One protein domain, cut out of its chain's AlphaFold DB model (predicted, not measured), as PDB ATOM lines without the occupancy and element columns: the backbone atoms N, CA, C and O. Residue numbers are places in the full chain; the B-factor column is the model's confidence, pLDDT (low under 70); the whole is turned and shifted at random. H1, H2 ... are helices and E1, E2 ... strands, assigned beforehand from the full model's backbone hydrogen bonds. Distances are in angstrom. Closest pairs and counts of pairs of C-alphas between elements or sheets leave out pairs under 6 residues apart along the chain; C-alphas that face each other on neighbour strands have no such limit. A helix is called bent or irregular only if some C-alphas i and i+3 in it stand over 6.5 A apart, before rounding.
ATOM      1  N   VAL A 189     -18.407 -13.901  -1.411       96.19
ATOM      2  CA  VAL A 189     -16.978 -13.550  -1.439       96.19
ATOM      3  C   VAL A 189     -16.197 -14.354  -2.475       96.19
ATOM      4  O   VAL A 189     -15.175 -13.885  -2.961       96.19
ATOM      5  N   LEU A 190     -16.692 -15.532  -2.880       95.38
ATOM      6  CA  LEU A 190     -16.049 -16.358  -3.906       95.38
ATOM      7  C   LEU A 190     -16.115 -15.716  -5.301       95.38
ATOM      8  O   LEU A 190     -15.334 -16.081  -6.178       95.38
ATOM      9  N   ALA A 191     -17.026 -14.759  -5.510       91.38
ATOM     10  CA  ALA A 191     -17.151 -14.013  -6.760       91.38
ATOM     11  C   ALA A 191     -16.136 -12.864  -6.890       91.38
ATOM     12  O   ALA A 191     -16.018 -12.270  -7.964       91.38
ATOM     13  N   VAL A 192     -15.427 -12.520  -5.811       87.06
ATOM     14  CA  VAL A 192     -14.496 -11.390  -5.758       87.06
ATOM     15  C   VAL A 192     -13.067 -11.912  -5.634       87.06
ATOM     16  O   VAL A 192     -12.807 -12.904  -4.960       87.06
ATOM     17  N   GLN A 193     -12.131 -11.256  -6.318       81.44
ATOM     18  CA  GLN A 193     -10.698 -11.525  -6.211       81.44
ATOM     19  C   GLN A 193      -9.942 -10.189  -6.090       81.44
ATOM     20  O   GLN A 193     -10.275  -9.257  -6.832       81.44
ATOM     21  N   PRO A 194      -8.926 -10.076  -5.212       86.31
ATOM     22  CA  PRO A 194      -8.466 -11.089  -4.254       86.31
ATOM     23  C   PRO A 194      -9.424 -11.258  -3.061       86.31
ATOM     24  O   PRO A 194     -10.185 -10.343  -2.739       86.31
ATOM     25  N   ILE A 195      -9.368 -12.423  -2.407       91.06
ATOM     26  CA  ILE A 195     -10.087 -12.691  -1.153       91.06
ATOM     27  C   ILE A 195      -9.226 -12.214   0.023       91.06
ATOM     28  O   ILE A 195      -8.088 -12.658   0.190       91.06
ATOM     29  N   ASN A 196      -9.767 -11.321   0.849       91.44
ATOM     30  CA  ASN A 196      -9.018 -10.654   1.910       91.44
ATOM     31  C   ASN A 196      -9.170 -11.370   3.258       91.44
ATOM     32  O   ASN A 196     -10.004 -12.255   3.436       91.44
ATOM     33  N   GLU A 197      -8.358 -10.979   4.243       90.88
ATOM     34  CA  GLU A 197      -8.436 -11.519   5.611       90.88
ATOM     35  C   GLU A 197      -9.817 -11.292   6.253       90.88
ATOM     36  O   GLU A 197     -10.351 -12.184   6.913       90.88
ATOM     37  N   GLU A 198     -10.443 -10.145   5.976       93.62
ATOM     38  CA  GLU A 198     -11.787  -9.785   6.454       93.62
ATOM     39  C   GLU A 198     -12.886 -10.740   5.949       93.62
ATOM     40  O   GLU A 198     -13.945 -10.853   6.567       93.62
ATOM     41  N   ASP A 199     -12.630 -11.479   4.863       94.62
ATOM     42  CA  ASP A 199     -13.578 -12.432   4.286       94.62
ATOM     43  C   ASP A 199     -13.565 -13.797   5.002       94.62
ATOM     44  O   ASP A 199     -14.400 -14.654   4.707       94.62
ATOM     45  N   SER A 200     -12.661 -14.030   5.966       94.12
ATOM     46  CA  SER A 200     -12.510 -15.334   6.638       94.12
ATOM     47  C   SER A 200     -13.790 -15.817   7.332       94.12
ATOM     48  O   SER A 200     -14.100 -17.013   7.294       94.12
ATOM     49  N   ASP A 201     -14.539 -14.917   7.974       95.94
ATOM     50  CA  ASP A 201     -15.789 -15.281   8.654       95.94
ATOM     51  C   ASP A 201     -16.878 -15.632   7.635       95.94
ATOM     52  O   ASP A 201     -17.599 -16.618   7.805       95.94
ATOM     53  N   LYS A 202     -16.933 -14.897   6.518       97.50
ATOM     54  CA  LYS A 202     -17.852 -15.175   5.410       97.50
ATOM     55  C   LYS A 202     -17.533 -16.489   4.709       97.50
ATOM     56  O   LYS A 202     -18.442 -17.258   4.425       97.50
ATOM     57  N   LEU A 203     -16.257 -16.810   4.500       97.44
ATOM     58  CA  LEU A 203     -15.849 -18.113   3.973       97.44
ATOM     59  C   LEU A 203     -16.236 -19.256   4.922       97.44
ATOM     60  O   LEU A 203     -16.720 -20.292   4.472       97.44
ATOM     61  N   THR A 204     -16.077 -19.070   6.234       97.06
ATOM     62  CA  THR A 204     -16.509 -20.063   7.236       97.06
ATOM     63  C   THR A 204     -18.031 -20.241   7.217       97.06
ATOM     64  O   THR A 204     -18.542 -21.365   7.280       97.06
ATOM     65  N   GLN A 205     -18.771 -19.143   7.055       97.56
ATOM     66  CA  GLN A 205     -20.211 -19.178   6.835       97.56
ATOM     67  C   GLN A 205     -20.562 -19.905   5.531       97.56
ATOM     68  O   GLN A 205     -21.429 -20.776   5.547       97.56
ATOM     69  N   CYS A 206     -19.832 -19.649   4.442       98.19
ATOM     70  CA  CYS A 206     -20.016 -20.319   3.158       98.19
ATOM     71  C   CYS A 206     -19.889 -21.844   3.287       98.19
ATOM     72  O   CYS A 206     -20.732 -22.570   2.761       98.19
ATOM     73  N   VAL A 207     -18.904 -22.352   4.044       97.94
ATOM     74  CA  VAL A 207     -18.786 -23.798   4.326       97.94
ATOM     75  C   VAL A 207     -20.071 -24.338   4.960       97.94
ATOM     76  O   VAL A 207     -20.631 -25.325   4.477       97.94
ATOM     77  N   SER A 208     -20.571 -23.668   6.000       97.19
ATOM     78  CA  SER A 208     -21.794 -24.066   6.715       97.19
ATOM     79  C   SER A 208     -23.032 -24.032   5.806       97.19
ATOM     80  O   SER A 208     -23.868 -24.946   5.829       97.19
ATOM     81  N   SER A 209     -23.137 -23.001   4.967       97.69
ATOM     82  CA  SER A 209     -24.226 -22.829   4.006       97.69
ATOM     83  C   SER A 209     -24.208 -23.916   2.932       97.69
ATOM     84  O   SER A 209     -25.246 -24.521   2.659       97.69
ATOM     85  N   ILE A 210     -23.031 -24.246   2.389       98.06
ATOM     86  CA  ILE A 210     -22.848 -25.339   1.426       98.06
ATOM     87  C   ILE A 210     -23.223 -26.679   2.059       98.06
ATOM     88  O   ILE A 210     -24.035 -27.406   1.486       98.06
ATOM     89  N   GLN A 211     -22.688 -27.002   3.244       97.31
ATOM     90  CA  GLN A 211     -23.025 -28.236   3.967       97.31
ATOM     91  C   GLN A 211     -24.537 -28.361   4.165       97.31
ATOM     92  O   GLN A 211     -25.119 -29.421   3.919       97.31
ATOM     93  N   THR A 212     -25.202 -27.273   4.556       96.19
ATOM     94  CA  THR A 212     -26.658 -27.236   4.733       96.19
ATOM     95  C   THR A 212     -27.385 -27.458   3.406       96.19
ATOM     96  O   THR A 212     -28.279 -28.305   3.333       96.19
ATOM     97  N   ALA A 213     -26.976 -26.774   2.335       96.12
ATOM     98  CA  ALA A 213     -27.587 -26.898   1.016       96.12
ATOM     99  C   ALA A 213     -27.526 -28.337   0.480       96.12
ATOM    100  O   ALA A 213     -28.545 -28.889   0.041       96.12
ATOM    101  N   ILE A 214     -26.356 -28.980   0.565       96.06
ATOM    102  CA  ILE A 214     -26.135 -30.324   0.009       96.06
ATOM    103  C   ILE A 214     -26.626 -31.450   0.925       96.06
ATOM    104  O   ILE A 214     -26.897 -32.545   0.434       96.06
ATOM    105  N   SER A 215     -26.800 -31.206   2.229       94.50
ATOM    106  CA  SER A 215     -27.328 -32.205   3.173       94.50
ATOM    107  C   SER A 215     -28.845 -32.134   3.373       94.50
ATOM    108  O   SER A 215     -29.471 -33.157   3.672       94.50
ATOM    109  N   SER A 216     -29.464 -30.964   3.184       92.06
ATOM    110  CA  SER A 216     -30.903 -30.773   3.389       92.06
ATOM    111  C   SER A 216     -31.731 -31.631   2.424       92.06
ATOM    112  O   SER A 216     -31.601 -31.532   1.199       92.06
ATOM    113  N   GLY A 217     -32.564 -32.511   2.994       89.19
ATOM    114  CA  GLY A 217     -33.375 -33.494   2.262       89.19
ATOM    115  C   GLY A 217     -32.611 -34.730   1.761       89.19
ATOM    116  O   GLY A 217     -33.228 -35.659   1.242       89.19
ATOM    117  N   ASN A 218     -31.291 -34.792   1.962       94.00
ATOM    118  CA  ASN A 218     -30.417 -35.840   1.426       94.00
ATOM    119  C   ASN A 218     -29.973 -36.845   2.495       94.00
ATOM    120  O   ASN A 218     -28.843 -37.333   2.493       94.00
ATOM    121  N   ARG A 219     -30.882 -37.174   3.416       92.75
ATOM    122  CA  ARG A 219     -30.689 -38.199   4.448       92.75
ATOM    123  C   ARG A 219     -31.495 -39.459   4.130       92.75
ATOM    124  O   ARG A 219     -32.540 -39.410   3.481       92.75
ATOM    125  N   ASN A 220     -30.984 -40.599   4.571       90.94
ATOM    126  CA  ASN A 220     -31.676 -41.881   4.582       90.94
ATOM    127  C   ASN A 220     -32.740 -41.907   5.693       90.94
ATOM    128  O   ASN A 220     -32.752 -41.055   6.581       90.94
ATOM    129  N   ALA A 221     -33.605 -42.926   5.691       91.62
ATOM    130  CA  ALA A 221     -34.633 -43.099   6.724       91.62
ATOM    131  C   ALA A 221     -34.056 -43.242   8.149       91.62
ATOM    132  O   ALA A 221     -34.728 -42.918   9.121       91.62
ATOM    133  N   ASN A 222     -32.804 -43.692   8.272       90.44
ATOM    134  CA  ASN A 222     -32.079 -43.778   9.541       90.44
ATOM    135  C   ASN A 222     -31.443 -42.441   9.986       90.44
ATOM    136  O   ASN A 222     -30.738 -42.416  10.988       90.44
ATOM    137  N   GLY A 223     -31.649 -41.345   9.246       88.69
ATOM    138  CA  GLY A 223     -31.107 -40.017   9.552       88.69
ATOM    139  C   GLY A 223     -29.666 -39.776   9.083       88.69
ATOM    140  O   GLY A 223     -29.179 -38.646   9.155       88.69
ATOM    141  N   GLU A 224     -28.974 -40.787   8.557       90.62
ATOM    142  CA  GLU A 224     -27.624 -40.611   8.016       90.62
ATOM    143  C   GLU A 224     -27.643 -39.952   6.636       90.62
ATOM    144  O   GLU A 224     -28.581 -40.147   5.865       90.62
ATOM    145  N   LEU A 225     -26.579 -39.227   6.279       92.62
ATOM    146  CA  LEU A 225     -26.422 -38.708   4.922       92.62
ATOM    147  C   LEU A 225     -26.422 -39.831   3.878       92.62
ATOM    148  O   LEU A 225     -25.722 -40.840   4.014       92.62
ATOM    149  N   ASN A 226     -27.177 -39.616   2.804       93.38
ATOM    150  CA  ASN A 226     -27.167 -40.455   1.619       93.38
ATOM    151  C   ASN A 226     -26.103 -39.929   0.644       93.38
ATOM    152  O   ASN A 226     -26.259 -38.851   0.078       93.38
ATOM    153  N   ARG A 227     -25.028 -40.701   0.450       90.62
ATOM    154  CA  ARG A 227     -23.851 -40.284  -0.330       90.62
ATOM    155  C   ARG A 227     -24.200 -39.858  -1.754       90.62
ATOM    156  O   ARG A 227     -23.774 -38.799  -2.192       90.62
ATOM    157  N   GLU A 228     -24.983 -40.672  -2.456       90.06
ATOM    158  CA  GLU A 228     -25.379 -40.424  -3.845       90.06
ATOM    159  C   GLU A 228     -26.176 -39.121  -3.970       90.06
ATOM    160  O   GLU A 228     -25.821 -38.246  -4.757       90.06
ATOM    161  N   LYS A 229     -27.194 -38.938  -3.121       93.38
ATOM    162  CA  LYS A 229     -28.012 -37.718  -3.114       93.38
ATOM    163  C   LYS A 229     -27.208 -36.472  -2.752       93.38
ATOM    164  O   LYS A 229     -27.422 -35.422  -3.352       93.38
ATOM    165  N   VAL A 230     -26.302 -36.577  -1.778       93.62
ATOM    166  CA  VAL A 230     -25.423 -35.470  -1.378       93.62
ATOM    167  C   VAL A 230     -24.500 -35.083  -2.531       93.62
ATOM    168  O   VAL A 230     -24.417 -33.906  -2.856       93.62
ATOM    169  N   PHE A 231     -23.857 -36.050  -3.186       92.75
ATOM    170  CA  PHE A 231     -22.899 -35.771  -4.260       92.75
ATOM    171  C   PHE A 231     -23.601 -35.174  -5.483       92.75
ATOM    172  O   PHE A 231     -23.149 -34.162  -6.013       92.75
ATOM    173  N   LYS A 232     -24.777 -35.701  -5.847       90.75
ATOM    174  CA  LYS A 232     -25.635 -35.091  -6.873       90.75
ATOM    175  C   LYS A 232     -26.037 -33.662  -6.505       90.75
ATOM    176  O   LYS A 232     -26.053 -32.784  -7.364       90.75
ATOM    177  N   ALA A 233     -26.321 -33.398  -5.228       93.19
ATOM    178  CA  ALA A 233     -26.634 -32.053  -4.754       93.19
ATOM    179  C   ALA A 233     -25.446 -31.086  -4.803       93.19
ATOM    180  O   ALA A 233     -25.671 -29.899  -5.017       93.19
ATOM    181  N   MET A 234     -24.204 -31.564  -4.667       93.62
ATOM    182  CA  MET A 234     -23.028 -30.711  -4.864       93.62
ATOM    183  C   MET A 234     -22.976 -30.155  -6.291       93.62
ATOM    184  O   MET A 234     -22.605 -29.005  -6.465       93.62
ATOM    185  N   PHE A 235     -23.410 -30.913  -7.301       91.19
ATOM    186  CA  PHE A 235     -23.467 -30.420  -8.682       91.19
ATOM    187  C   PHE A 235     -24.748 -29.651  -9.013       91.19
ATOM    188  O   PHE A 235     -24.706 -28.711  -9.803       91.19
ATOM    189  N   SER A 236     -25.885 -30.050  -8.436       90.44
ATOM    190  CA  SER A 236     -27.192 -29.488  -8.797       90.44
ATOM    191  C   SER A 236     -27.572 -28.230  -8.026       90.44
ATOM    192  O   SER A 236     -28.321 -27.406  -8.544       90.44
ATOM    193  N   LYS A 237     -27.095 -28.079  -6.785       93.69
ATOM    194  CA  LYS A 237     -27.482 -26.959  -5.918       93.69
ATOM    195  C   LYS A 237     -26.440 -25.854  -5.868       93.69
ATOM    196  O   LYS A 237     -26.815 -24.716  -5.631       93.69
ATOM    197  N   LEU A 238     -25.168 -26.176  -6.085       94.50
ATOM    198  CA  LEU A 238     -24.069 -25.226  -5.941       94.50
ATOM    199  C   LEU A 238     -23.709 -24.571  -7.277       94.50
ATOM    200  O   LEU A 238     -23.742 -25.220  -8.331       94.50
ATOM    201  N   LYS A 239     -23.297 -23.307  -7.214       93.50
ATOM    202  CA  LYS A 239     -22.701 -22.577  -8.342       93.50
ATOM    203  C   LYS A 239     -21.297 -23.107  -8.659       93.50
ATOM    204  O   LYS A 239     -20.675 -23.717  -7.790       93.50
ATOM    205  N   PRO A 240     -20.751 -22.881  -9.867       92.25
ATOM    206  CA  PRO A 240     -19.416 -23.367 -10.228       92.25
ATOM    207  C   PRO A 240     -18.301 -22.982  -9.238       92.25
ATOM    208  O   PRO A 240     -17.435 -23.806  -8.939       92.25
ATOM    209  N   GLU A 241     -18.336 -21.768  -8.691       94.44
ATOM    210  CA  GLU A 241     -17.376 -21.275  -7.700       94.44
ATOM    211  C   GLU A 241     -17.543 -21.985  -6.350       94.44
ATOM    212  O   GLU A 241     -16.559 -22.394  -5.738       94.44
ATOM    213  N   GLU A 242     -18.786 -22.211  -5.920       97.25
ATOM    214  CA  GLU A 242     -19.114 -22.957  -4.698       97.25
ATOM    215  C   GLU A 242     -18.743 -24.438  -4.821       97.25
ATOM    216  O   GLU A 242     -18.253 -25.031  -3.866       97.25
ATOM    217  N   GLN A 243     -18.922 -25.035  -6.006       95.94
ATOM    218  CA  GLN A 243     -18.445 -26.385  -6.306       95.94
ATOM    219  C   GLN A 243     -16.928 -26.450  -6.150       95.94
ATOM    220  O   GLN A 243     -16.417 -27.326  -5.455       95.94
ATOM    221  N   ALA A 244     -16.202 -25.506  -6.757       95.88
ATOM    222  CA  ALA A 244     -14.751 -25.474  -6.652       95.88
ATOM    223  C   ALA A 244     -14.284 -25.286  -5.199       95.88
ATOM    224  O   ALA A 244     -13.412 -26.024  -4.741       95.88
ATOM    225  N   PHE A 245     -14.906 -24.360  -4.467       97.56
ATOM    226  CA  PHE A 245     -14.640 -24.128  -3.049       97.56
ATOM    227  C   PHE A 245     -14.920 -25.374  -2.198       97.56
ATOM    228  O   PHE A 245     -14.041 -25.808  -1.459       97.56
ATOM    229  N   ALA A 246     -16.076 -26.023  -2.364       97.69
ATOM    230  CA  ALA A 246     -16.407 -27.277  -1.685       97.69
ATOM    231  C   ALA A 246     -15.377 -28.380  -1.980       97.69
ATOM    232  O   ALA A 246     -14.943 -29.088  -1.070       97.69
ATOM    233  N   GLY A 247     -14.947 -28.485  -3.241       96.62
ATOM    234  CA  GLY A 247     -13.896 -29.401  -3.672       96.62
ATOM    235  C   GLY A 247     -12.569 -29.149  -2.956       96.62
ATOM    236  O   GLY A 247     -11.935 -30.105  -2.523       96.62
ATOM    237  N   TYR A 248     -12.154 -27.897  -2.761       97.31
ATOM    238  CA  TYR A 248     -10.951 -27.593  -1.981       97.31
ATOM    239  C   TYR A 248     -11.124 -27.885  -0.495       97.31
ATOM    240  O   TYR A 248     -10.318 -28.615   0.078       97.31
ATOM    241  N   ILE A 249     -12.161 -27.321   0.123       97.44
ATOM    242  CA  ILE A 249     -12.328 -27.325   1.577       97.44
ATOM    243  C   ILE A 249     -12.526 -28.742   2.112       97.44
ATOM    244  O   ILE A 249     -11.808 -29.157   3.021       97.44
ATOM    245  N   PHE A 250     -13.461 -29.509   1.547       96.25
ATOM    246  CA  PHE A 250     -13.764 -30.840   2.077       96.25
ATOM    247  C   PHE A 250     -12.632 -31.833   1.815       96.25
ATOM    248  O   PHE A 250     -12.335 -32.653   2.680       96.25
ATOM    249  N   THR A 251     -11.957 -31.724   0.666       95.12
ATOM    250  CA  THR A 251     -10.798 -32.574   0.364       95.12
ATOM    251  C   THR A 251      -9.625 -32.244   1.271       95.12
ATOM    252  O   THR A 251      -9.041 -33.151   1.845       95.12
ATOM    253  N   ALA A 252      -9.289 -30.962   1.441       95.00
ATOM    254  CA  ALA A 252      -8.207 -30.566   2.332       95.00
ATOM    255  C   ALA A 252      -8.477 -31.042   3.763       95.00
ATOM    256  O   ALA A 252      -7.606 -31.667   4.350       95.00
ATOM    257  N   PHE A 253      -9.702 -30.859   4.266       93.50
ATOM    258  CA  PHE A 253     -10.098 -31.317   5.598       93.50
ATOM    259  C   PHE A 253      -9.886 -32.821   5.825       93.50
ATOM    260  O   PHE A 253      -9.425 -33.214   6.893       93.50
ATOM    261  N   GLY A 254     -10.229 -33.674   4.854       90.38
ATOM    262  CA  GLY A 254     -10.076 -35.121   5.022       90.38
ATOM    263  C   GLY A 254      -8.690 -35.671   4.665       90.38
ATOM    264  O   GLY A 254      -8.415 -36.831   4.961       90.38
ATOM    265  N   GLU A 255      -7.817 -34.871   4.048       88.31
ATOM    266  CA  GLU A 255      -6.490 -35.306   3.586       88.31
ATOM    267  C   GLU A 255      -5.317 -34.717   4.381       88.31
ATOM    268  O   GLU A 255      -4.240 -35.328   4.439       88.31
ATOM    269  N   SER A 256      -5.496 -33.543   4.989       87.06
ATOM    270  CA  SER A 256      -4.501 -32.944   5.879       87.06
ATOM    271  C   SER A 256      -4.527 -33.587   7.266       87.06
ATOM    272  O   SER A 256      -5.428 -34.358   7.605       87.06
ATOM    273  N   ASP A 257      -3.528 -33.299   8.100       76.56
ATOM    274  CA  ASP A 257      -3.594 -33.667   9.512       76.56
ATOM    275  C   ASP A 257      -4.795 -32.992  10.202       76.56
ATOM    276  O   ASP A 257      -5.225 -31.899   9.824       76.56
ATOM    277  N   MET A 258      -5.337 -33.627  11.245       67.62
ATOM    278  CA  MET A 258      -6.514 -33.110  11.965       67.62
ATOM    279  C   MET A 258      -6.226 -31.809  12.727       67.62
ATOM    280  O   MET A 258      -7.140 -31.194  13.269       67.62
ATOM    281  N   TRP A 259      -4.950 -31.436  12.824       68.44
ATOM    282  CA  TRP A 259      -4.449 -30.316  13.614       68.44
ATOM    283  C   TRP A 259      -4.085 -29.097  12.766       68.44
ATOM    284  O   TRP A 259      -3.395 -28.212  13.269       68.44
ATOM    285  N   VAL A 260      -4.517 -29.037  11.500       79.94
ATOM    286  CA  VAL A 260      -4.347 -27.823  10.694       79.94
ATOM    287  C   VAL A 260      -5.025 -26.654  11.405       79.94
ATOM    288  O   VAL A 260      -6.239 -26.646  11.609       79.94
ATOM    289  N   SER A 261      -4.223 -25.664  11.783       83.25
ATOM    290  CA  SER A 261      -4.673 -24.437  12.433       83.25
ATOM    291  C   SER A 261      -4.513 -23.246  11.490       83.25
ATOM    292  O   SER A 261      -3.914 -23.357  10.419       83.25
ATOM    293  N   LYS A 262      -5.048 -22.085  11.879       83.88
ATOM    294  CA  LYS A 262      -4.875 -20.841  11.110       83.88
ATOM    295  C   LYS A 262      -3.410 -20.415  11.012       83.88
ATOM    296  O   LYS A 262      -3.009 -19.763  10.052       83.88
ATOM    297  N   GLU A 263      -2.619 -20.753  12.023       82.75
ATOM    298  CA  GLU A 263      -1.204 -20.410  12.105       82.75
ATOM    299  C   GLU A 263      -0.357 -21.283  11.174       82.75
ATOM    300  O   GLU A 263       0.581 -20.756  10.584       82.75
ATOM    301  N   ASN A 264      -0.749 -22.552  10.988       84.12
ATOM    302  CA  ASN A 264      -0.022 -23.548  10.193       84.12
ATOM    303  C   ASN A 264      -0.908 -24.197   9.090       84.12
ATOM    304  O   ASN A 264      -1.204 -25.399   9.159       84.12
ATOM    305  N   PRO A 265      -1.390 -23.430   8.088       90.50
ATOM    306  CA  PRO A 265      -2.300 -23.912   7.042       90.50
ATOM    307  C   PRO A 265      -1.618 -24.667   5.884       90.50
ATOM    308  O   PRO A 265      -2.289 -25.130   4.958       90.50
ATOM    309  N   GLU A 266      -0.292 -24.774   5.880       88.31
ATOM    310  CA  GLU A 266       0.500 -25.119   4.699       88.31
ATOM    311  C   GLU A 266       0.226 -26.534   4.164       88.31
ATOM    312  O   GLU A 266       0.236 -26.745   2.946       88.31
ATOM    313  N   GLU A 267      -0.071 -27.513   5.029       87.19
ATOM    314  CA  GLU A 267      -0.434 -28.866   4.577       87.19
ATOM    315  C   GLU A 267      -1.752 -28.863   3.791       87.19
ATOM    316  O   GLU A 267      -1.850 -29.486   2.730       87.19
ATOM    317  N   ALA A 268      -2.751 -28.119   4.266       92.56
ATOM    318  CA  ALA A 268      -4.014 -27.962   3.557       92.56
ATOM    319  C   ALA A 268      -3.808 -27.220   2.227       92.56
ATOM    320  O   ALA A 268      -4.336 -27.652   1.200       92.56
ATOM    321  N   MET A 269      -2.965 -26.178   2.205       93.31
ATOM    322  CA  MET A 269      -2.589 -25.489   0.964       93.31
ATOM    323  C   MET A 269      -1.948 -26.451  -0.045       93.31
ATOM    324  O   MET A 269      -2.241 -26.376  -1.238       93.31
ATOM    325  N   PHE A 270      -1.114 -27.387   0.417       90.50
ATOM    326  CA  PHE A 270      -0.475 -28.380  -0.447       90.50
ATOM    327  C   PHE A 270      -1.502 -29.318  -1.097       90.50
ATOM    328  O   PHE A 270      -1.450 -29.541  -2.309       90.50
ATOM    329  N   VAL A 271      -2.479 -29.822  -0.335       92.12
ATOM    330  CA  VAL A 271      -3.573 -30.648  -0.885       92.12
ATOM    331  C   VAL A 271      -4.365 -29.867  -1.938       92.12
ATOM    332  O   VAL A 271      -4.644 -30.376  -3.027       92.12
ATOM    333  N   MET A 272      -4.689 -28.606  -1.655       95.44
ATOM    334  CA  MET A 272      -5.423 -27.764  -2.597       95.44
ATOM    335  C   MET A 272      -4.604 -27.446  -3.862       95.44
ATOM    336  O   MET A 272      -5.146 -27.457  -4.970       95.44
ATOM    337  N   LYS A 273      -3.283 -27.267  -3.743       93.19
ATOM    338  CA  LYS A 273      -2.383 -27.112  -4.896       93.19
ATOM    339  C   LYS A 273      -2.385 -28.352  -5.795       93.19
ATOM    340  O   LYS A 273      -2.435 -28.226  -7.017       93.19
ATOM    341  N   VAL A 274      -2.412 -29.553  -5.217       91.38
ATOM    342  CA  VAL A 274      -2.525 -30.810  -5.982       91.38
ATOM    343  C   VAL A 274      -3.831 -30.853  -6.778       91.38
ATOM    344  O   VAL A 274      -3.821 -31.207  -7.959       91.38
ATOM    345  N   LEU A 275      -4.948 -30.440  -6.173       93.75
ATOM    346  CA  LEU A 275      -6.232 -30.323  -6.869       93.75
ATOM    347  C   LEU A 275      -6.177 -29.316  -8.035       93.75
ATOM    348  O   LEU A 275      -6.666 -29.623  -9.125       93.75
ATOM    349  N   GLN A 276      -5.551 -28.146  -7.842       94.31
ATOM    350  CA  GLN A 276      -5.328 -27.154  -8.911       94.31
ATOM    351  C   GLN A 276      -4.541 -27.743 -10.082       94.31
ATOM    352  O   GLN A 276      -4.952 -27.618 -11.238       94.31
ATOM    353  N   ASN A 277      -3.429 -28.412  -9.781       90.88
ATOM    354  CA  ASN A 277      -2.561 -29.004 -10.791       90.88
ATOM    355  C   ASN A 277      -3.291 -30.087 -11.586       90.88
ATOM    356  O   ASN A 277      -3.240 -30.080 -12.813       90.88
ATOM    357  N   ARG A 278      -4.026 -30.975 -10.908       89.25
ATOM    358  CA  ARG A 278      -4.837 -32.014 -11.558       89.25
ATOM    359  C   ARG A 278      -5.914 -31.425 -12.461       89.25
ATOM    360  O   ARG A 278      -6.071 -31.897 -13.584       89.25
ATOM    361  N   LYS A 279      -6.608 -30.368 -12.016       91.69
ATOM    362  CA  LYS A 279      -7.585 -29.659 -12.857       91.69
ATOM    363  C   LYS A 279      -6.924 -29.158 -14.141       91.69
ATOM    364  O   LYS A 279      -7.420 -29.436 -15.229       91.69
ATOM    365  N   ARG A 280      -5.798 -28.448 -14.012       90.94
ATOM    366  CA  ARG A 280      -5.029 -27.935 -15.153       90.94
ATOM    367  C   ARG A 280      -4.608 -29.063 -16.096       90.94
ATOM    368  O   ARG A 280      -4.874 -28.984 -17.285       90.94
ATOM    369  N   MET A 281      -4.019 -30.134 -15.565       84.75
ATOM    370  CA  MET A 281      -3.556 -31.280 -16.354       84.75
ATOM    371  C   MET A 281      -4.683 -31.975 -17.121       84.75
ATOM    372  O   MET A 281      -4.468 -32.398 -18.253       84.75
ATOM    373  N   ALA A 282      -5.870 -32.103 -16.527       81.88
ATOM    374  CA  ALA A 282      -7.028 -32.677 -17.208       81.88
ATOM    375  C   ALA A 282      -7.511 -31.782 -18.363       81.88
ATOM    376  O   ALA A 282      -7.801 -32.289 -19.445       81.88
ATOM    377  N   LEU A 283      -7.546 -30.457 -18.164       82.25
ATOM    378  CA  LEU A 283      -7.873 -29.492 -19.223       82.25
ATOM    379  C   LEU A 283      -6.835 -29.524 -20.355       82.25
ATOM    380  O   LEU A 283      -7.211 -29.606 -21.522       82.25
ATOM    381  N   ASP A 284      -5.543 -29.565 -20.017       82.00
ATOM    382  CA  ASP A 284      -4.439 -29.697 -20.983       82.00
ATOM    383  C   ASP A 284      -4.546 -30.995 -21.815       82.00
ATOM    384  O   ASP A 284      -4.019 -31.079 -22.924       82.00
ATOM    385  N   GLN A 285      -5.246 -32.009 -21.295       77.38
ATOM    386  CA  GLN A 285      -5.500 -33.296 -21.953       77.38
ATOM    387  C   GLN A 285      -6.865 -33.376 -22.655       77.38
ATOM    388  O   GLN A 285      -7.233 -34.437 -23.159       77.38
ATOM    389  N   GLY A 286      -7.600 -32.265 -22.738       77.75
ATOM    390  CA  GLY A 286      -8.847 -32.173 -23.496       77.75
ATOM    391  C   GLY A 286     -10.114 -32.483 -22.699       77.75
ATOM    392  O   GLY A 286     -11.142 -32.790 -23.304       77.75
ATOM    393  N   ALA A 287     -10.081 -32.412 -21.363       73.88
ATOM    394  CA  ALA A 287     -11.317 -32.383 -20.582       73.88
ATOM    395  C   ALA A 287     -12.155 -31.152 -20.974       73.88
ATOM    396  O   ALA A 287     -11.651 -30.029 -21.011       73.88
ATOM    397  N   ASN A 288     -13.442 -31.365 -21.257       73.12
ATOM    398  CA  ASN A 288     -14.338 -30.302 -21.707       73.12
ATOM    399  C   ASN A 288     -14.993 -29.573 -20.531       73.12
ATOM    400  O   ASN A 288     -15.477 -30.185 -19.568       73.12
ATOM    401  N   GLU A 289     -15.079 -28.252 -20.654       71.94
ATOM    402  CA  GLU A 289     -15.810 -27.419 -19.709       71.94
ATOM    403  C   GLU A 289     -17.321 -27.738 -19.683       71.94
ATOM    404  O   GLU A 289     -17.880 -28.162 -20.696       71.94
ATOM    405  N   PRO A 290     -18.012 -27.565 -18.535       71.25
ATOM    406  CA  PRO A 290     -17.493 -27.055 -17.262       71.25
ATOM    407  C   PRO A 290     -16.812 -28.165 -16.445       71.25
ATOM    408  O   PRO A 290     -17.501 -29.045 -15.927       71.25
ATOM    409  N   TYR A 291     -15.480 -28.131 -16.342       81.75
ATOM    410  CA  TYR A 291     -14.666 -29.053 -15.545       81.75
ATOM    411  C   TYR A 291     -13.992 -28.259 -14.430       81.75
ATOM    412  O   TYR A 291     -13.265 -27.295 -14.682       81.75
ATOM    413  N   ASN A 292     -14.270 -28.619 -13.183       89.81
ATOM    414  CA  ASN A 292     -13.845 -27.862 -12.018       89.81
ATOM    415  C   ASN A 292     -13.122 -28.738 -10.986       89.81
ATOM    416  O   ASN A 292     -12.816 -29.908 -11.199       89.81
ATOM    417  N   VAL A 293     -12.782 -28.120  -9.860       94.31
ATOM    418  CA  VAL A 293     -12.019 -28.753  -8.779       94.31
ATOM    419  C   VAL A 293     -12.815 -29.864  -8.099       94.31
ATOM    420  O   VAL A 293     -12.226 -30.850  -7.666       94.31
ATOM    421  N   LEU A 294     -14.142 -29.741  -8.036       94.56
ATOM    422  CA  LEU A 294     -14.999 -30.780  -7.481       94.56
ATOM    423  C   LEU A 294     -14.982 -32.041  -8.348       94.56
ATOM    424  O   LEU A 294     -14.948 -33.140  -7.802       94.56
ATOM    425  N   ASP A 295     -14.946 -31.896  -9.679       89.69
ATOM    426  CA  ASP A 295     -14.818 -33.043 -10.587       89.69
ATOM    427  C   ASP A 295     -13.511 -33.822 -10.319       89.69
ATOM    428  O   ASP A 295     -13.512 -35.049 -10.333       89.69
ATOM    429  N   VAL A 296     -12.406 -33.123 -10.020       90.75
ATOM    430  CA  VAL A 296     -11.127 -33.743  -9.619       90.75
ATOM    431  C   VAL A 296     -11.228 -34.400  -8.240       90.75
ATOM    432  O   VAL A 296     -10.735 -35.509  -8.042       90.75
ATOM    433  N   ALA A 297     -11.833 -33.709  -7.273       92.50
ATOM    434  CA  ALA A 297     -11.952 -34.175  -5.895       92.50
ATOM    435  C   ALA A 297     -12.772 -35.472  -5.786       92.50
ATOM    436  O   ALA A 297     -12.439 -36.355  -4.998       92.50
ATOM    437  N   LEU A 298     -13.823 -35.601  -6.601       89.31
ATOM    438  CA  LEU A 298     -14.718 -36.760  -6.620       89.31
ATOM    439  C   LEU A 298     -14.253 -37.896  -7.543       89.31
ATOM    440  O   LEU A 298     -14.954 -38.909  -7.655       89.31
ATOM    441  N   ASP A 299     -13.090 -37.760  -8.191       84.19
ATOM    442  CA  ASP A 299     -12.528 -38.828  -9.012       84.19
ATOM    443  C   ASP A 299     -12.270 -40.077  -8.137       84.19
ATOM    444  O   ASP A 299     -11.631 -39.977  -7.079       84.19
ATOM    445  N   PRO A 300     -12.809 -41.261  -8.495       77.12
ATOM    446  CA  PRO A 300     -12.786 -42.418  -7.611       77.12
ATOM    447  C   PRO A 300     -11.378 -42.806  -7.148       77.12
ATOM    448  O   PRO A 300     -10.452 -42.886  -7.949       77.12
ATOM    449  N   TRP A 301     -11.252 -43.141  -5.858       73.31
ATOM    450  CA  TRP A 301     -10.019 -43.632  -5.220       73.31
ATOM    451  C   TRP A 301      -8.863 -42.629  -5.140       73.31
ATOM    452  O   TRP A 301      -7.790 -42.994  -4.662       73.31
ATOM    453  N   GLN A 302      -9.067 -41.383  -5.570       81.50
ATOM    454  CA  GLN A 302      -8.025 -40.361  -5.552       81.50
ATOM    455  C   GLN A 302      -7.837 -39.719  -4.180       81.50
ATOM    456  O   GLN A 302      -6.705 -39.527  -3.742       81.50
ATOM    457  N   PHE A 303      -8.944 -39.412  -3.507       86.88
ATOM    458  CA  PHE A 303      -8.948 -38.786  -2.192       86.88
ATOM    459  C   PHE A 303      -9.763 -39.645  -1.234       86.88
ATOM    460  O   PHE A 303     -10.936 -39.947  -1.476       86.88
ATOM    461  N   SER A 304      -9.118 -40.045  -0.141       82.75
ATOM    462  CA  SER A 304      -9.695 -40.886   0.903       82.75
ATOM    463  C   SER A 304     -10.978 -40.298   1.473       82.75
ATOM    464  O   SER A 304     -11.926 -41.049   1.707       82.75
ATOM    465  N   THR A 305     -11.042 -38.962   1.549       86.44
ATOM    466  CA  THR A 305     -12.231 -38.204   1.944       86.44
ATOM    467  C   THR A 305     -13.494 -38.777   1.309       86.44
ATOM    468  O   THR A 305     -14.426 -39.078   2.039       86.44
ATOM    469  N   TYR A 306     -13.529 -39.009  -0.010       88.06
ATOM    470  CA  TYR A 306     -14.754 -39.377  -0.739       88.06
ATOM    471  C   TYR A 306     -14.937 -40.875  -0.987       88.06
ATOM    472  O   TYR A 306     -15.893 -41.275  -1.668       88.06
ATOM    473  N   ASN A 307     -14.067 -41.730  -0.450       82.06
ATOM    474  CA  ASN A 307     -14.175 -43.170  -0.651       82.06
ATOM    475  C   ASN A 307     -15.489 -43.714  -0.069       82.06
ATOM    476  O   ASN A 307     -15.885 -43.390   1.047       82.06
ATOM    477  N   ALA A 308     -16.184 -44.569  -0.826       77.69
ATOM    478  CA  ALA A 308     -17.518 -45.053  -0.449       77.69
ATOM    479  C   ALA A 308     -17.538 -45.836   0.877       77.69
ATOM    480  O   ALA A 308     -18.538 -45.807   1.593       77.69
ATOM    481  N   ASN A 309     -16.428 -46.501   1.201       79.06
ATOM    482  CA  ASN A 309     -16.270 -47.304   2.413       79.06
ATOM    483  C   ASN A 309     -15.684 -46.513   3.592       79.06
ATOM    484  O   ASN A 309     -15.515 -47.081   4.669       79.06
ATOM    485  N   ASP A 310     -15.356 -45.234   3.397       78.81
ATOM    486  CA  ASP A 310     -14.752 -44.388   4.420       78.81
ATOM    487  C   ASP A 310     -15.814 -43.432   5.003       78.81
ATOM    488  O   ASP A 310     -16.506 -42.749   4.244       78.81
ATOM    489  N   PRO A 311     -16.015 -43.370   6.334       82.25
ATOM    490  CA  PRO A 311     -16.916 -42.390   6.940       82.25
ATOM    491  C   PRO A 311     -16.412 -40.938   6.850       82.25
ATOM    492  O   PRO A 311     -17.179 -40.028   7.175       82.25
ATOM    493  N   ASN A 312     -15.172 -40.692   6.423       82.94
ATOM    494  CA  ASN A 312     -14.553 -39.367   6.414       82.94
ATOM    495  C   ASN A 312     -15.321 -38.334   5.578       82.94
ATOM    496  O   ASN A 312     -15.453 -37.201   6.036       82.94
ATOM    497  N   TRP A 313     -15.949 -38.700   4.450       87.69
ATOM    498  CA  TRP A 313     -16.794 -37.739   3.716       87.69
ATOM    499  C   TRP A 313     -17.988 -37.276   4.550       87.69
ATOM    500  O   TRP A 313     -18.380 -36.119   4.450       87.69
ATOM    501  N   LYS A 314     -18.586 -38.152   5.377       90.69
ATOM    502  CA  LYS A 314     -19.683 -37.751   6.273       90.69
ATOM    503  C   LYS A 314     -19.157 -36.800   7.331       90.69
ATOM    504  O   LYS A 314     -19.846 -35.847   7.666       90.69
ATOM    505  N   ASN A 315     -17.957 -37.053   7.849       89.12
ATOM    506  CA  ASN A 315     -17.336 -36.141   8.799       89.12
ATOM    507  C   ASN A 315     -17.094 -34.778   8.149       89.12
ATOM    508  O   ASN A 315     -17.478 -33.788   8.746       89.12
ATOM    509  N   ALA A 316     -16.582 -34.721   6.919       91.00
ATOM    510  CA  ALA A 316     -16.384 -33.463   6.209       91.00
ATOM    511  C   ALA A 316     -17.715 -32.745   5.883       91.00
ATOM    512  O   ALA A 316     -17.860 -31.542   6.082       91.00
ATOM    513  N   ILE A 317     -18.732 -33.462   5.409       93.06
ATOM    514  CA  ILE A 317     -19.916 -32.830   4.808       93.06
ATOM    515  C   ILE A 317     -21.083 -32.648   5.790       93.06
ATOM    516  O   ILE A 317     -21.894 -31.745   5.600       93.06
ATOM    517  N   ASP A 318     -21.220 -33.486   6.820       93.38
ATOM    518  CA  ASP A 318     -22.386 -33.432   7.706       93.38
ATOM    519  C   ASP A 318     -22.313 -32.216   8.649       93.38
ATOM    520  O   ASP A 318     -21.472 -32.206   9.553       93.38
ATOM    521  N   PRO A 319     -23.219 -31.223   8.518       90.44
ATOM    522  CA  PRO A 319     -23.205 -30.048   9.387       90.44
ATOM    523  C   PRO A 319     -23.446 -30.407  10.861       90.44
ATOM    524  O   PRO A 319     -23.047 -29.660  11.744       90.44
ATOM    525  N   LEU A 320     -24.030 -31.576  11.165       89.00
ATOM    526  CA  LEU A 320     -24.229 -32.035  12.545       89.00
ATOM    527  C   LEU A 320     -22.921 -32.406  13.260       89.00
ATOM    528  O   LEU A 320     -22.935 -32.659  14.465       89.00
ATOM    529  N   LYS A 321     -21.800 -32.489  12.535       87.38
ATOM    530  CA  LYS A 321     -20.485 -32.811  13.100       87.38
ATOM    531  C   LYS A 321     -19.787 -31.605  13.723       87.38
ATOM    532  O   LYS A 321     -18.895 -31.821  14.534       87.38
ATOM    533  N   ASN A 322     -20.222 -30.378  13.407       84.31
ATOM    534  CA  ASN A 322     -19.670 -29.130  13.951       84.31
ATOM    535  C   ASN A 322     -18.130 -29.066  13.897       84.31
ATOM    536  O   ASN A 322     -17.493 -28.684  14.880       84.31
ATOM    537  N   ASN A 323     -17.519 -29.487  12.786       89.06
ATOM    538  CA  ASN A 323     -16.063 -29.408  12.665       89.06
ATOM    539  C   ASN A 323     -15.607 -27.952  12.545       89.06
ATOM    540  O   ASN A 323     -16.292 -27.126  11.940       89.06
ATOM    541  N   ASP A 324     -14.418 -27.670  13.070       90.62
ATOM    542  CA  ASP A 324     -13.748 -26.395  12.857       90.62
ATOM    543  C   ASP A 324     -13.034 -26.404  11.497       90.62
ATOM    544  O   ASP A 324     -12.132 -27.203  11.255       90.62
ATOM    545  N   TYR A 325     -13.462 -25.511  10.609       93.94
ATOM    546  CA  TYR A 325     -12.895 -25.332   9.272       93.94
ATOM    547  C   TYR A 325     -11.917 -24.168   9.182       93.94
ATOM    548  O   TYR A 325     -11.410 -23.876   8.103       93.94
ATOM    549  N   SER A 326     -11.647 -23.484  10.286       93.44
ATOM    550  CA  SER A 326     -11.022 -22.172  10.255       93.44
ATOM    551  C   SER A 326      -9.580 -22.188   9.725       93.44
ATOM    552  O   SER A 326      -9.216 -21.307   8.948       93.44
ATOM    553  N   GLY A 327      -8.789 -23.223  10.037       93.56
ATOM    554  CA  GLY A 327      -7.461 -23.431   9.442       93.56
ATOM    555  C   GLY A 327      -7.505 -23.779   7.947       93.56
ATOM    556  O   GLY A 327      -6.686 -23.300   7.168       93.56
ATOM    557  N   ILE A 328      -8.506 -24.553   7.517       96.19
ATOM    558  CA  ILE A 328      -8.699 -24.928   6.105       96.19
ATOM    559  C   ILE A 328      -9.188 -23.731   5.276       96.19
ATOM    560  O   ILE A 328      -8.755 -23.535   4.143       96.19
ATOM    561  N   VAL A 329     -10.066 -22.903   5.840       96.75
ATOM    562  CA  VAL A 329     -10.520 -21.642   5.240       96.75
ATOM    563  C   VAL A 329      -9.348 -20.678   5.071       96.75
ATOM    564  O   VAL A 329      -9.193 -20.095   3.999       96.75
ATOM    565  N   GLU A 330      -8.489 -20.562   6.084       95.56
ATOM    566  CA  GLU A 330      -7.272 -19.753   5.991       95.56
ATOM    567  C   GLU A 330      -6.318 -20.286   4.910       95.56
ATOM    568  O   GLU A 330      -5.790 -19.504   4.120       95.56
ATOM    569  N   ALA A 331      -6.162 -21.609   4.795       95.19
ATOM    570  CA  ALA A 331      -5.403 -22.229   3.708       95.19
ATOM    571  C   ALA A 331      -5.964 -21.862   2.326       95.19
ATOM    572  O   ALA A 331      -5.206 -21.489   1.430       95.19
ATOM    573  N   PHE A 332      -7.289 -21.925   2.154       96.50
ATOM    574  CA  PHE A 332      -7.939 -21.534   0.904       96.50
ATOM    575  C   PHE A 332      -7.696 -20.057   0.578       96.50
ATOM    576  O   PHE A 332      -7.267 -19.742  -0.531       96.50
ATOM    577  N   ARG A 333      -7.891 -19.163   1.555       95.38
ATOM    578  CA  ARG A 333      -7.651 -17.723   1.397       95.38
ATOM    579  C   ARG A 333      -6.207 -17.442   0.975       95.38
ATOM    580  O   ARG A 333      -5.986 -16.784  -0.040       95.38
ATOM    581  N   ARG A 334      -5.221 -17.985   1.703       93.75
ATOM    582  CA  ARG A 334      -3.796 -17.829   1.363       93.75
ATOM    583  C   ARG A 334      -3.468 -18.391  -0.014       93.75
ATOM    584  O   ARG A 334      -2.679 -17.799  -0.732       93.75
ATOM    585  N   MET A 335      -4.079 -19.511  -0.401       91.88
ATOM    586  CA  MET A 335      -3.877 -20.097  -1.725       91.88
ATOM    587  C   MET A 335      -4.404 -19.193  -2.853       91.88
ATOM    588  O   MET A 335      -3.835 -19.204  -3.942       91.88
ATOM    589  N   THR A 336      -5.483 -18.436  -2.629       89.44
ATOM    590  CA  THR A 336      -6.020 -17.506  -3.641       89.44
ATOM    591  C   THR A 336      -5.207 -16.221  -3.793       89.44
ATOM    592  O   THR A 336      -5.364 -15.522  -4.790       89.44
ATOM    593  N   ASP A 337      -4.319 -15.931  -2.845       88.00
ATOM    594  CA  ASP A 337      -3.432 -14.774  -2.876       88.00
ATOM    595  C   ASP A 337      -2.047 -15.174  -3.435       88.00
ATOM    596  O   ASP A 337      -1.339 -15.973  -2.813       88.00
ATOM    597  N   PRO A 338      -1.615 -14.647  -4.597       84.19
ATOM    598  CA  PRO A 338      -0.306 -14.957  -5.176       84.19
ATOM    599  C   PRO A 338       0.887 -14.614  -4.274       84.19
ATOM    600  O   PRO A 338       1.920 -15.277  -4.368       84.19
ATOM    601  N   GLU A 339       0.767 -13.602  -3.409       84.75
ATOM    602  CA  GLU A 339       1.843 -13.213  -2.489       84.75
ATOM    603  C   GLU A 339       1.981 -14.206  -1.330       84.75
ATOM    604  O   GLU A 339       3.081 -14.419  -0.822       84.75
ATOM    605  N   LEU A 340       0.876 -14.853  -0.944       83.88
ATOM    606  CA  LEU A 340       0.826 -15.826   0.148       83.88
ATOM    607  C   LEU A 340       0.885 -17.282  -0.333       83.88
ATOM    608  O   LEU A 340       1.001 -18.185   0.493       83.88
ATOM    609  N   SER A 341       0.845 -17.528  -1.639       86.00
ATOM    610  CA  SER A 341       0.882 -18.862  -2.250       86.00
ATOM    611  C   SER A 341       2.146 -19.110  -3.073       86.00
ATOM    612  O   SER A 341       2.139 -19.904  -4.018       86.00
ATOM    613  N   SER A 342       3.257 -18.459  -2.717       87.75
ATOM    614  CA  SER A 342       4.526 -18.656  -3.416       87.75
ATOM    615  C   SER A 342       5.142 -20.015  -3.057       87.75
ATOM    616  O   SER A 342       5.577 -20.252  -1.931       87.75
ATOM    617  N   TRP A 343       5.129 -20.940  -4.018       85.81
ATOM    618  CA  TRP A 343       5.655 -22.296  -3.853       85.81
ATOM    619  C   TRP A 343       7.105 -22.390  -4.315       85.81
ATOM    620  O   TRP A 343       7.440 -21.920  -5.402       85.81
ATOM    621  N   GLU A 344       7.944 -23.095  -3.559       83.38
ATOM    622  CA  GLU A 344       9.305 -23.420  -3.980       83.38
ATOM    623  C   GLU A 344       9.580 -24.936  -3.926       83.38
ATOM    624  O   GLU A 344       9.210 -25.603  -2.954       83.38
ATOM    625  N   PRO A 345      10.255 -25.503  -4.946       81.75
ATOM    626  CA  PRO A 345      10.542 -24.898  -6.251       81.75
ATOM    627  C   PRO A 345       9.278 -24.871  -7.137       81.75
ATOM    628  O   PRO A 345       8.649 -25.908  -7.365       81.75
ATOM    629  N   ALA A 346       8.900 -23.683  -7.628       81.56
ATOM    630  CA  ALA A 346       7.628 -23.449  -8.324       81.56
ATOM    631  C   ALA A 346       7.416 -24.374  -9.537       81.56
ATOM    632  O   ALA A 346       6.355 -24.976  -9.691       81.56
ATOM    633  N   ASP A 347       8.458 -24.558 -10.352       79.31
ATOM    634  CA  ASP A 347       8.450 -25.384 -11.566       79.31
ATOM    635  C   ASP A 347       8.150 -26.864 -11.289       79.31
ATOM    636  O   ASP A 347       7.523 -27.544 -12.105       79.31
ATOM    637  N   GLN A 348       8.569 -27.375 -10.133       78.88
ATOM    638  CA  GLN A 348       8.249 -28.743  -9.728       78.88
ATOM    639  C   GLN A 348       6.861 -28.793  -9.102       78.88
ATOM    640  O   GLN A 348       6.086 -29.696  -9.415       78.88
ATOM    641  N   MET A 349       6.533 -27.803  -8.269       83.06
ATOM    642  CA  MET A 349       5.274 -27.736  -7.535       83.06
ATOM    643  C   MET A 349       4.049 -27.620  -8.429       83.06
ATOM    644  O   MET A 349       3.035 -28.239  -8.123       83.06
ATOM    645  N   ASP A 350       4.141 -26.936  -9.566       84.81
ATOM    646  CA  ASP A 350       3.056 -26.857 -10.553       84.81
ATOM    647  C   ASP A 350       2.782 -28.187 -11.270       84.81
ATOM    648  O   ASP A 350       1.724 -28.369 -11.880       84.81
ATOM    649  N   ASN A 351       3.718 -29.134 -11.194       81.06
ATOM    650  CA  ASN A 351       3.631 -30.445 -11.834       81.06
ATOM    651  C   ASN A 351       3.356 -31.582 -10.842       81.06
ATOM    652  O   ASN A 351       3.262 -32.745 -11.237       81.06
ATOM    653  N   VAL A 352       3.186 -31.264  -9.557       81.69
ATOM    654  CA  VAL A 352       2.814 -32.251  -8.545       81.69
ATOM    655  C   VAL A 352       1.350 -32.629  -8.722       81.69
ATOM    656  O   VAL A 352       0.449 -31.833  -8.470       81.69
ATOM    657  N   SER A 353       1.117 -33.874  -9.121       81.31
ATOM    658  CA  SER A 353      -0.229 -34.427  -9.315       81.31
ATOM    659  C   SER A 353      -0.611 -35.455  -8.255       81.31
ATOM    660  O   SER A 353      -1.775 -35.791  -8.109       81.31
ATOM    661  N   HIS A 354       0.348 -35.975  -7.502       80.31
ATOM    662  CA  HIS A 354       0.145 -37.055  -6.546       80.31
ATOM    663  C   HIS A 354       1.019 -36.820  -5.325       80.31
ATOM    664  O   HIS A 354       2.106 -36.254  -5.436       80.31
ATOM    665  N   TYR A 355       0.570 -37.304  -4.174       79.38
ATOM    666  CA  TYR A 355       1.357 -37.333  -2.951       79.38
ATOM    667  C   TYR A 355       1.094 -38.629  -2.193       79.38
ATOM    668  O   TYR A 355       0.105 -39.321  -2.417       79.38
ATOM    669  N   ARG A 356       2.002 -38.965  -1.278       75.00
ATOM    670  CA  ARG A 356       1.793 -40.022  -0.286       75.00
ATOM    671  C   ARG A 356       2.470 -39.670   1.029       75.00
ATOM    672  O   ARG A 356       3.341 -38.797   1.078       75.00
ATOM    673  N   ARG A 357       2.094 -40.384   2.087       68.62
ATOM    674  CA  ARG A 357       2.826 -40.390   3.357       68.62
ATOM    675  C   ARG A 357       3.928 -41.453   3.318       68.62
ATOM    676  O   ARG A 357       3.760 -42.505   2.704       68.62
ATOM    677  N   ASP A 358       5.054 -41.169   3.967       62.66
ATOM    678  CA  ASP A 358       6.260 -42.007   3.904       62.66
ATOM    679  C   ASP A 358       6.120 -43.373   4.576       62.66
ATOM    680  O   ASP A 358       6.827 -44.310   4.212       62.66
ATOM    681  N   TYR A 359       5.202 -43.508   5.536       66.50
ATOM    682  CA  TYR A 359       4.974 -44.772   6.239       66.50
ATOM    683  C   TYR A 359       4.214 -45.812   5.404       66.50
ATOM    684  O   TYR A 359       4.092 -46.959   5.830       66.50
ATOM    685  N   LEU A 360       3.680 -45.440   4.235       62.91
ATOM    686  CA  LEU A 360       3.032 -46.387   3.333       62.91
ATOM    687  C   LEU A 360       4.108 -47.229   2.634       62.91
ATOM    688  O   LEU A 360       4.875 -46.731   1.806       62.91
ATOM    689  N   SER A 361       4.166 -48.512   2.999       52.47
ATOM    690  CA  SER A 361       5.175 -49.477   2.543       52.47
ATOM    691  C   SER A 361       5.018 -49.899   1.087       52.47
ATOM    692  O   SER A 361       5.969 -50.418   0.498       52.47
ATOM    693  N   ASP A 362       3.839 -49.694   0.504       59.78
ATOM    694  CA  ASP A 362       3.552 -50.194  -0.830       59.78
ATOM    695  C   ASP A 362       4.350 -49.408  -1.882       59.78
ATOM    696  O   ASP A 362       4.368 -48.164  -1.894       59.78
ATOM    697  N   PRO A 363       5.075 -50.107  -2.773       58.91
ATOM    698  CA  PRO A 363       5.759 -49.446  -3.864       58.91
ATOM    699  C   PRO A 363       4.714 -48.817  -4.788       58.91
ATOM    700  O   PRO A 363       3.771 -49.482  -5.213       58.91
ATOM    701  N   GLN A 370       9.619 -41.066 -13.608       50.41
ATOM    702  CA  GLN A 370      10.308 -40.114 -12.723       50.41
ATOM    703  C   GLN A 370       9.606 -39.777 -11.396       50.41
ATOM    704  O   GLN A 370       8.846 -38.826 -11.251       50.41
ATOM    705  N   ARG A 371      10.042 -40.486 -10.351       55.97
ATOM    706  CA  ARG A 371       9.898 -40.030  -8.966       55.97
ATOM    707  C   ARG A 371      10.724 -38.760  -8.785       55.97
ATOM    708  O   ARG A 371      11.953 -38.843  -8.734       55.97
ATOM    709  N   VAL A 372      10.073 -37.613  -8.644       55.94
ATOM    710  CA  VAL A 372      10.749 -36.393  -8.199       55.94
ATOM    711  C   VAL A 372      10.550 -36.292  -6.696       55.94
ATOM    712  O   VAL A 372       9.431 -36.310  -6.187       55.94
ATOM    713  N   ARG A 373      11.661 -36.265  -5.962       62.91
ATOM    714  CA  ARG A 373      11.647 -35.979  -4.531       62.91
ATOM    715  C   ARG A 373      11.634 -34.465  -4.384       62.91
ATOM    716  O   ARG A 373      12.683 -33.841  -4.517       62.91
ATOM    717  N   VAL A 374      10.462 -33.906  -4.115       62.25
ATOM    718  CA  VAL A 374      10.295 -32.472  -3.879       62.25
ATOM    719  C   VAL A 374      10.263 -32.232  -2.372       62.25
ATOM    720  O   VAL A 374       9.658 -33.002  -1.623       62.25
ATOM    721  N   ARG A 375      10.951 -31.185  -1.919       71.25
ATOM    722  CA  ARG A 375      10.749 -30.607  -0.586       71.25
ATOM    723  C   ARG A 375       9.948 -29.327  -0.789       71.25
ATOM    724  O   ARG A 375      10.577 -28.307  -1.062       71.25
ATOM    725  N   PRO A 376       8.608 -29.406  -0.794       77.75
ATOM    726  CA  PRO A 376       7.801 -28.219  -0.993       77.75
ATOM    727  C   PRO A 376       8.046 -27.249   0.153       77.75
ATOM    728  O   PRO A 376       8.078 -27.659   1.313       77.75
ATOM    729  N   SER A 377       8.157 -25.971  -0.169       79.88
ATOM    730  CA  SER A 377       7.878 -24.907   0.783       79.88
ATOM    731  C   SER A 377       6.844 -23.958   0.194       79.88
ATOM    732  O   SER A 377       6.745 -23.806  -1.026       79.88
ATOM    733  N   VAL A 378       6.054 -23.339   1.063       82.06
ATOM    734  CA  VAL A 378       5.192 -22.212   0.715       82.06
ATOM    735  C   VAL A 378       5.606 -21.028   1.579       82.06
ATOM    736  O   VAL A 378       5.682 -21.140   2.799       82.06
ATOM    737  N   ASN A 379       6.006 -19.928   0.939       78.75
ATOM    738  CA  ASN A 379       6.640 -18.773   1.591       78.75
ATOM    739  C   ASN A 379       7.803 -19.161   2.532       78.75
ATOM    740  O   ASN A 379       7.973 -18.593   3.611       78.75
ATOM    741  N   GLY A 380       8.595 -20.168   2.149       78.00
ATOM    742  CA  GLY A 380       9.722 -20.658   2.947       78.00
ATOM    743  C   GLY A 380       9.357 -21.575   4.124       78.00
ATOM    744  O   GLY A 380      10.267 -22.030   4.816       78.00
ATOM    745  N   VAL A 381       8.075 -21.892   4.339       76.44
ATOM    746  CA  VAL A 381       7.612 -22.857   5.351       76.44
ATOM    747  C   VAL A 381       7.422 -24.231   4.709       76.44
ATOM    748  O   VAL A 381       6.756 -24.346   3.682       76.44
ATOM    749  N   ASP A 382       8.011 -25.276   5.297       78.69
ATOM    750  CA  ASP A 382       7.762 -26.662   4.886       78.69
ATOM    751  C   ASP A 382       6.379 -27.087   5.413       78.69
ATOM    752  O   ASP A 382       6.186 -27.103   6.634       78.69
ATOM    753  N   PRO A 383       5.429 -27.479   4.541       67.88
ATOM    754  CA  PRO A 383       4.086 -27.899   4.934       67.88
ATOM    755  C   PRO A 383       4.014 -29.018   5.980       67.88
ATOM    756  O   PRO A 383       2.932 -29.307   6.482       67.88
ATOM    757  N   ARG A 384       5.131 -29.690   6.291       66.00
ATOM    758  CA  ARG A 384       5.203 -30.807   7.241       66.00
ATOM    759  C   ARG A 384       6.248 -30.642   8.345       66.00
ATOM    760  O   ARG A 384       6.519 -31.621   9.047       66.00
ATOM    761  N   SER A 385       6.854 -29.464   8.528       58.28
ATOM    762  CA  SER A 385       7.861 -29.288   9.590       58.28
ATOM    763  C   SER A 385       7.278 -29.240  11.003       58.28
ATOM    764  O   SER A 385       7.996 -29.560  11.947       58.28
ATOM    765  N   ASP A 386       5.994 -28.895  11.155       48.66
ATOM    766  CA  ASP A 386       5.402 -28.586  12.466       48.66
ATOM    767  C   ASP A 386       4.451 -29.653  13.034       48.66
ATOM    768  O   ASP A 386       4.054 -29.582  14.202       48.66
ATOM    769  N   ASN A 400      10.302 -36.278   6.350       41.50
ATOM    770  CA  ASN A 400       9.039 -36.456   5.630       41.50
ATOM    771  C   ASN A 400       9.215 -36.012   4.169       41.50
ATOM    772  O   ASN A 400       9.067 -34.838   3.842       41.50
ATOM    773  N   TYR A 401       9.566 -36.921   3.273       40.50
ATOM    774  CA  TYR A 401       9.597 -36.638   1.849       40.50
ATOM    775  C   TYR A 401       8.213 -36.859   1.254       40.50
ATOM    776  O   TYR A 401       7.594 -37.903   1.426       40.50
ATOM    777  N   ILE A 402       7.727 -35.898   0.476       47.19
ATOM    778  CA  ILE A 402       6.597 -36.176  -0.400       47.19
ATOM    779  C   ILE A 402       7.181 -36.749  -1.687       47.19
ATOM    780  O   ILE A 402       7.921 -36.091  -2.418       47.19
ATOM    781  N   TYR A 403       6.875 -38.016  -1.951       46.66
ATOM    782  CA  TYR A 403       7.059 -38.562  -3.287       46.66
ATOM    783  C   TYR A 403       5.941 -38.003  -4.146       46.66
ATOM    784  O   TYR A 403       4.791 -38.422  -4.020       46.66
ATOM    785  N   THR A 404       6.298 -37.037  -4.977       45.09
ATOM    786  CA  THR A 404       5.390 -36.480  -5.961       45.09
ATOM    787  C   THR A 404       5.601 -37.196  -7.277       45.09
ATOM    788  O   THR A 404       6.744 -37.433  -7.681       45.09
ATOM    789  N   ASN A 405       4.505 -37.542  -7.939       43.38
ATOM    790  CA  ASN A 405       4.568 -38.017  -9.308       43.38
ATOM    791  C   ASN A 405       4.249 -36.884 -10.270       43.38
ATOM    792  O   ASN A 405       3.272 -36.151 -10.075       43.38
ATOM    793  N   VAL A 406       5.070 -36.783 -11.309       41.06
ATOM    794  CA  VAL A 406       4.714 -36.076 -12.531       41.06
ATOM    795  C   VAL A 406       4.161 -37.154 -13.442       41.06
ATOM    796  O   VAL A 406       4.916 -37.911 -14.051       41.06
ATOM    797  N   ASP A 407       2.841 -37.301 -13.476       39.34
ATOM    798  CA  ASP A 407       2.269 -38.272 -14.390       39.34
ATOM    799  C   ASP A 407       2.611 -37.873 -15.822       39.34
ATOM    800  O   ASP A 407       2.409 -36.734 -16.245       39.34
ATOM    801  N   GLY A 408       3.105 -38.836 -16.599       31.61
ATOM    802  CA  GLY A 408       3.091 -38.688 -18.046       31.61
ATOM    803  C   GLY A 408       1.644 -38.537 -18.549       31.61
ATOM    804  O   GLY A 408       0.707 -38.933 -17.852       31.61
ATOM    805  N   PRO A 409       1.437 -38.068 -19.790       33.81
ATOM    806  CA  PRO A 409       0.117 -37.794 -20.388       33.81
ATOM    807  C   PRO A 409      -0.828 -39.014 -20.534       33.81
ATOM    808  O   PRO A 409      -1.811 -38.951 -21.258       33.81
ATOM    809  N   LYS A 410      -0.528 -40.157 -19.902       36.66
ATOM    810  CA  LYS A 410      -1.219 -41.446 -20.059       36.66
ATOM    811  C   LYS A 410      -2.024 -41.902 -18.833       36.66
ATOM    812  O   LYS A 410      -2.685 -42.932 -18.928       36.66
ATOM    813  N   HIS A 411      -1.965 -41.196 -17.699       35.34
ATOM    814  CA  HIS A 411      -2.635 -41.632 -16.460       35.34
ATOM    815  C   HIS A 411      -4.019 -41.021 -16.220       35.34
ATOM    816  O   HIS A 411      -4.742 -41.511 -15.357       35.34
ATOM    817  N   TRP A 412      -4.435 -40.042 -17.024       38.09
ATOM    818  CA  TRP A 412      -5.736 -39.392 -16.881       38.09
ATOM    819  C   TRP A 412      -6.628 -39.755 -18.061       38.09
ATOM    820  O   TRP A 412      -6.800 -38.995 -19.008       38.09
ATOM    821  N   ILE A 413      -7.207 -40.955 -18.025       36.00
ATOM    822  CA  ILE A 413      -8.325 -41.263 -18.920       36.00
ATOM    823  C   ILE A 413      -9.569 -40.639 -18.288       36.00
ATOM    824  O   ILE A 413     -10.321 -41.296 -17.570       36.00
ATOM    825  N   TYR A 414      -9.757 -39.344 -18.544       35.75
ATOM    826  CA  TYR A 414     -11.037 -38.673 -18.371       35.75
ATOM    827  C   TYR A 414     -12.083 -39.451 -19.178       35.75
ATOM    828  O   TYR A 414     -11.956 -39.599 -20.393       35.75
ATOM    829  N   THR A 415     -13.099 -39.995 -18.511       37.16
ATOM    830  CA  THR A 415     -14.262 -40.553 -19.205       37.16
ATOM    831  C   THR A 415     -15.482 -39.759 -18.787       37.16
ATOM    832  O   THR A 415     -15.722 -39.581 -17.599       37.16
ATOM    833  N   GLU A 416     -16.307 -39.347 -19.743       34.56
ATOM    834  CA  GLU A 416     -17.648 -38.806 -19.474       34.56
ATOM    835  C   GLU A 416     -18.451 -39.701 -18.505       34.56
ATOM    836  O   GLU A 416     -19.237 -39.207 -17.703       34.56
ATOM    837  N   SER A 417     -18.163 -41.011 -18.474       36.03
ATOM    838  CA  SER A 417     -18.793 -41.967 -17.557       36.03
ATOM    839  C   SER A 417     -18.451 -41.795 -16.067       36.03
ATOM    840  O   SER A 417     -19.249 -42.209 -15.230       36.03
ATOM    841  N   THR A 418     -17.313 -41.192 -15.687       38.19
ATOM    842  CA  THR A 418     -17.038 -40.872 -14.266       38.19
ATOM    843  C   THR A 418     -17.777 -39.615 -13.810       38.19
ATOM    844  O   THR A 418     -18.096 -39.493 -12.631       38.19
ATOM    845  N   ARG A 419     -18.121 -38.731 -14.754       40.78
ATOM    846  CA  ARG A 419     -18.947 -37.537 -14.541       40.78
ATOM    847  C   ARG A 419     -20.445 -37.876 -14.476       40.78
ATOM    848  O   ARG A 419     -21.137 -37.305 -13.639       40.78
ATOM    849  N   GLY A 420     -20.923 -38.824 -15.291       38.94
ATOM    850  CA  GLY A 420     -22.331 -39.267 -15.320       38.94
ATOM    851  C   GLY A 420     -22.795 -40.003 -14.057       38.94
ATOM    852  O   GLY A 420     -23.902 -39.800 -13.588       38.94
ATOM    853  N   ASN A 421     -21.918 -40.762 -13.390       42.09
ATOM    854  CA  ASN A 421     -22.318 -41.476 -12.165       42.09
ATOM    855  C   ASN A 421     -22.678 -40.554 -10.980       42.09
ATOM    856  O   ASN A 421     -23.288 -41.024 -10.019       42.09
ATOM    857  N   TRP A 422     -22.266 -39.280 -11.002       42.28
ATOM    858  CA  TRP A 422     -22.498 -38.329  -9.904       42.28
ATOM    859  C   TRP A 422     -23.393 -37.140 -10.271       42.28
ATOM    860  O   TRP A 422     -23.874 -36.468  -9.357       42.28
TER     861      TRP A 422
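What this domain is: This is residues 189 to 363, 370 to 386 and 400 to 422 of the 423 residues of an uncharacterized protein of Halobacteriovoraceae bacterium (UniProt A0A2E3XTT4). A core of crossed helices has H3 in its middle, with H1, H4, H5, H6 and H7 packed round it and H2 on the last residues of H1. On the far side of H4 from H3 lies a loose region, with the short helix H8, a small sheet of E1 and E2 and long loops, and from E2 the chain runs back over the core to H9, the last short helix. The printed part has 215 residues with nine named helices and two named strands, in the order H1 to H8, E1, E2, H9; the sheet, in the order E1, E2, is antiparallel. The class is mostly helix, though under half of the residues are in named elements. The whole is compact and rounded, with a radius of gyration of the C-alphas of 16.8 A and spans of 48 by 40 by 35 A.

How they stand to each other: H1, residues 197 to 215, touches H2, residues 227 to 237, with residues 213 to 215 alone, at a steep tilt of 57 degrees, opposite ways; their closest C-alphas, those of Ile 214 and Ala 233, are 5.1 A apart. The hub is H3, residues 240 to 255, which touches five helices. H1 touches it with residues 207 to 210 alone, about perpendicular at 89 degrees, the closest C-alphas being those of Val 207 and Ala 246 at 7.3 A. H4, residues 266 to 284, touches H3 with residues 268 to 275 alone, at a steep tilt of 49 degrees, opposite ways, closest at C-alphas 252 and 268, 5.1 A. H5, residues 293 to 297, touches H3, where the C-alphas of Gly 247 and Leu 294 come closest at 4.2 A. H6, residues 312 to 317, touches H3 at a tilt of 36 degrees, only just steep, with C-alphas 250 and 316 closest at 5.6 A. H7, residues 326 to 336, touches H4 at a steep tilt of 45 degrees, the same way, closest at Met 269 and Ala 331, whose C-alphas are 5.1 A apart. H8, residues 346 to 349, is only just apart from H4, at 8.1 A. E1, residues 371 to 374, and E2, residues 402 to 405, are antiparallel neighbours, with N 404 and O 372 within hydrogen-bond range at 3.4 A. H9, residues 416 to 420, is close to H5 but not clearly touching, with C-alphas 295 and 419 at 7.3 A. Every O i to N i+4 pair is within hydrogen-bond range in H4, H5, H6, H7 and H9, against 13 of 15 in H1, 6 of 7 in H2 and 11 of 12 in H3; H8 is too short for such a pair.

Where its parts are: H1 begins at C-alpha 197, at (-8.436, -11.519, 5.611), and is 28.1 A long; it is irregular, with C-alphas 198 and 201 7.1 A apart. H2 is 14.9 A long and H3 22.4 A. H4 begins at C-alpha 266, at (0.500, -25.119, 4.699), and is 26.6 A long. H5 and H6 are short, and H7 is 15.5 A long. After H8, E1 and E2, H9 ends at C-alpha 420, at (-22.331, -39.267, -15.320).

The domain as a whole: The two C-alphas farthest apart, those of Ala 221 and Pro 345, are 50.4 A apart. Residues 364 to 369 are not printed, with 13.6 A between C-alphas 363 and 370; residues 387 to 399 are not printed either, with 11.0 A between C-alphas 386 and 400. The links H1 to H2 and H5 to H6 are long, and H2 to H3 is tight. The mean pLDDT of the printed part is 81.1, and 41 residues are under 70, among them residues 357 to 363 and 400 to 422.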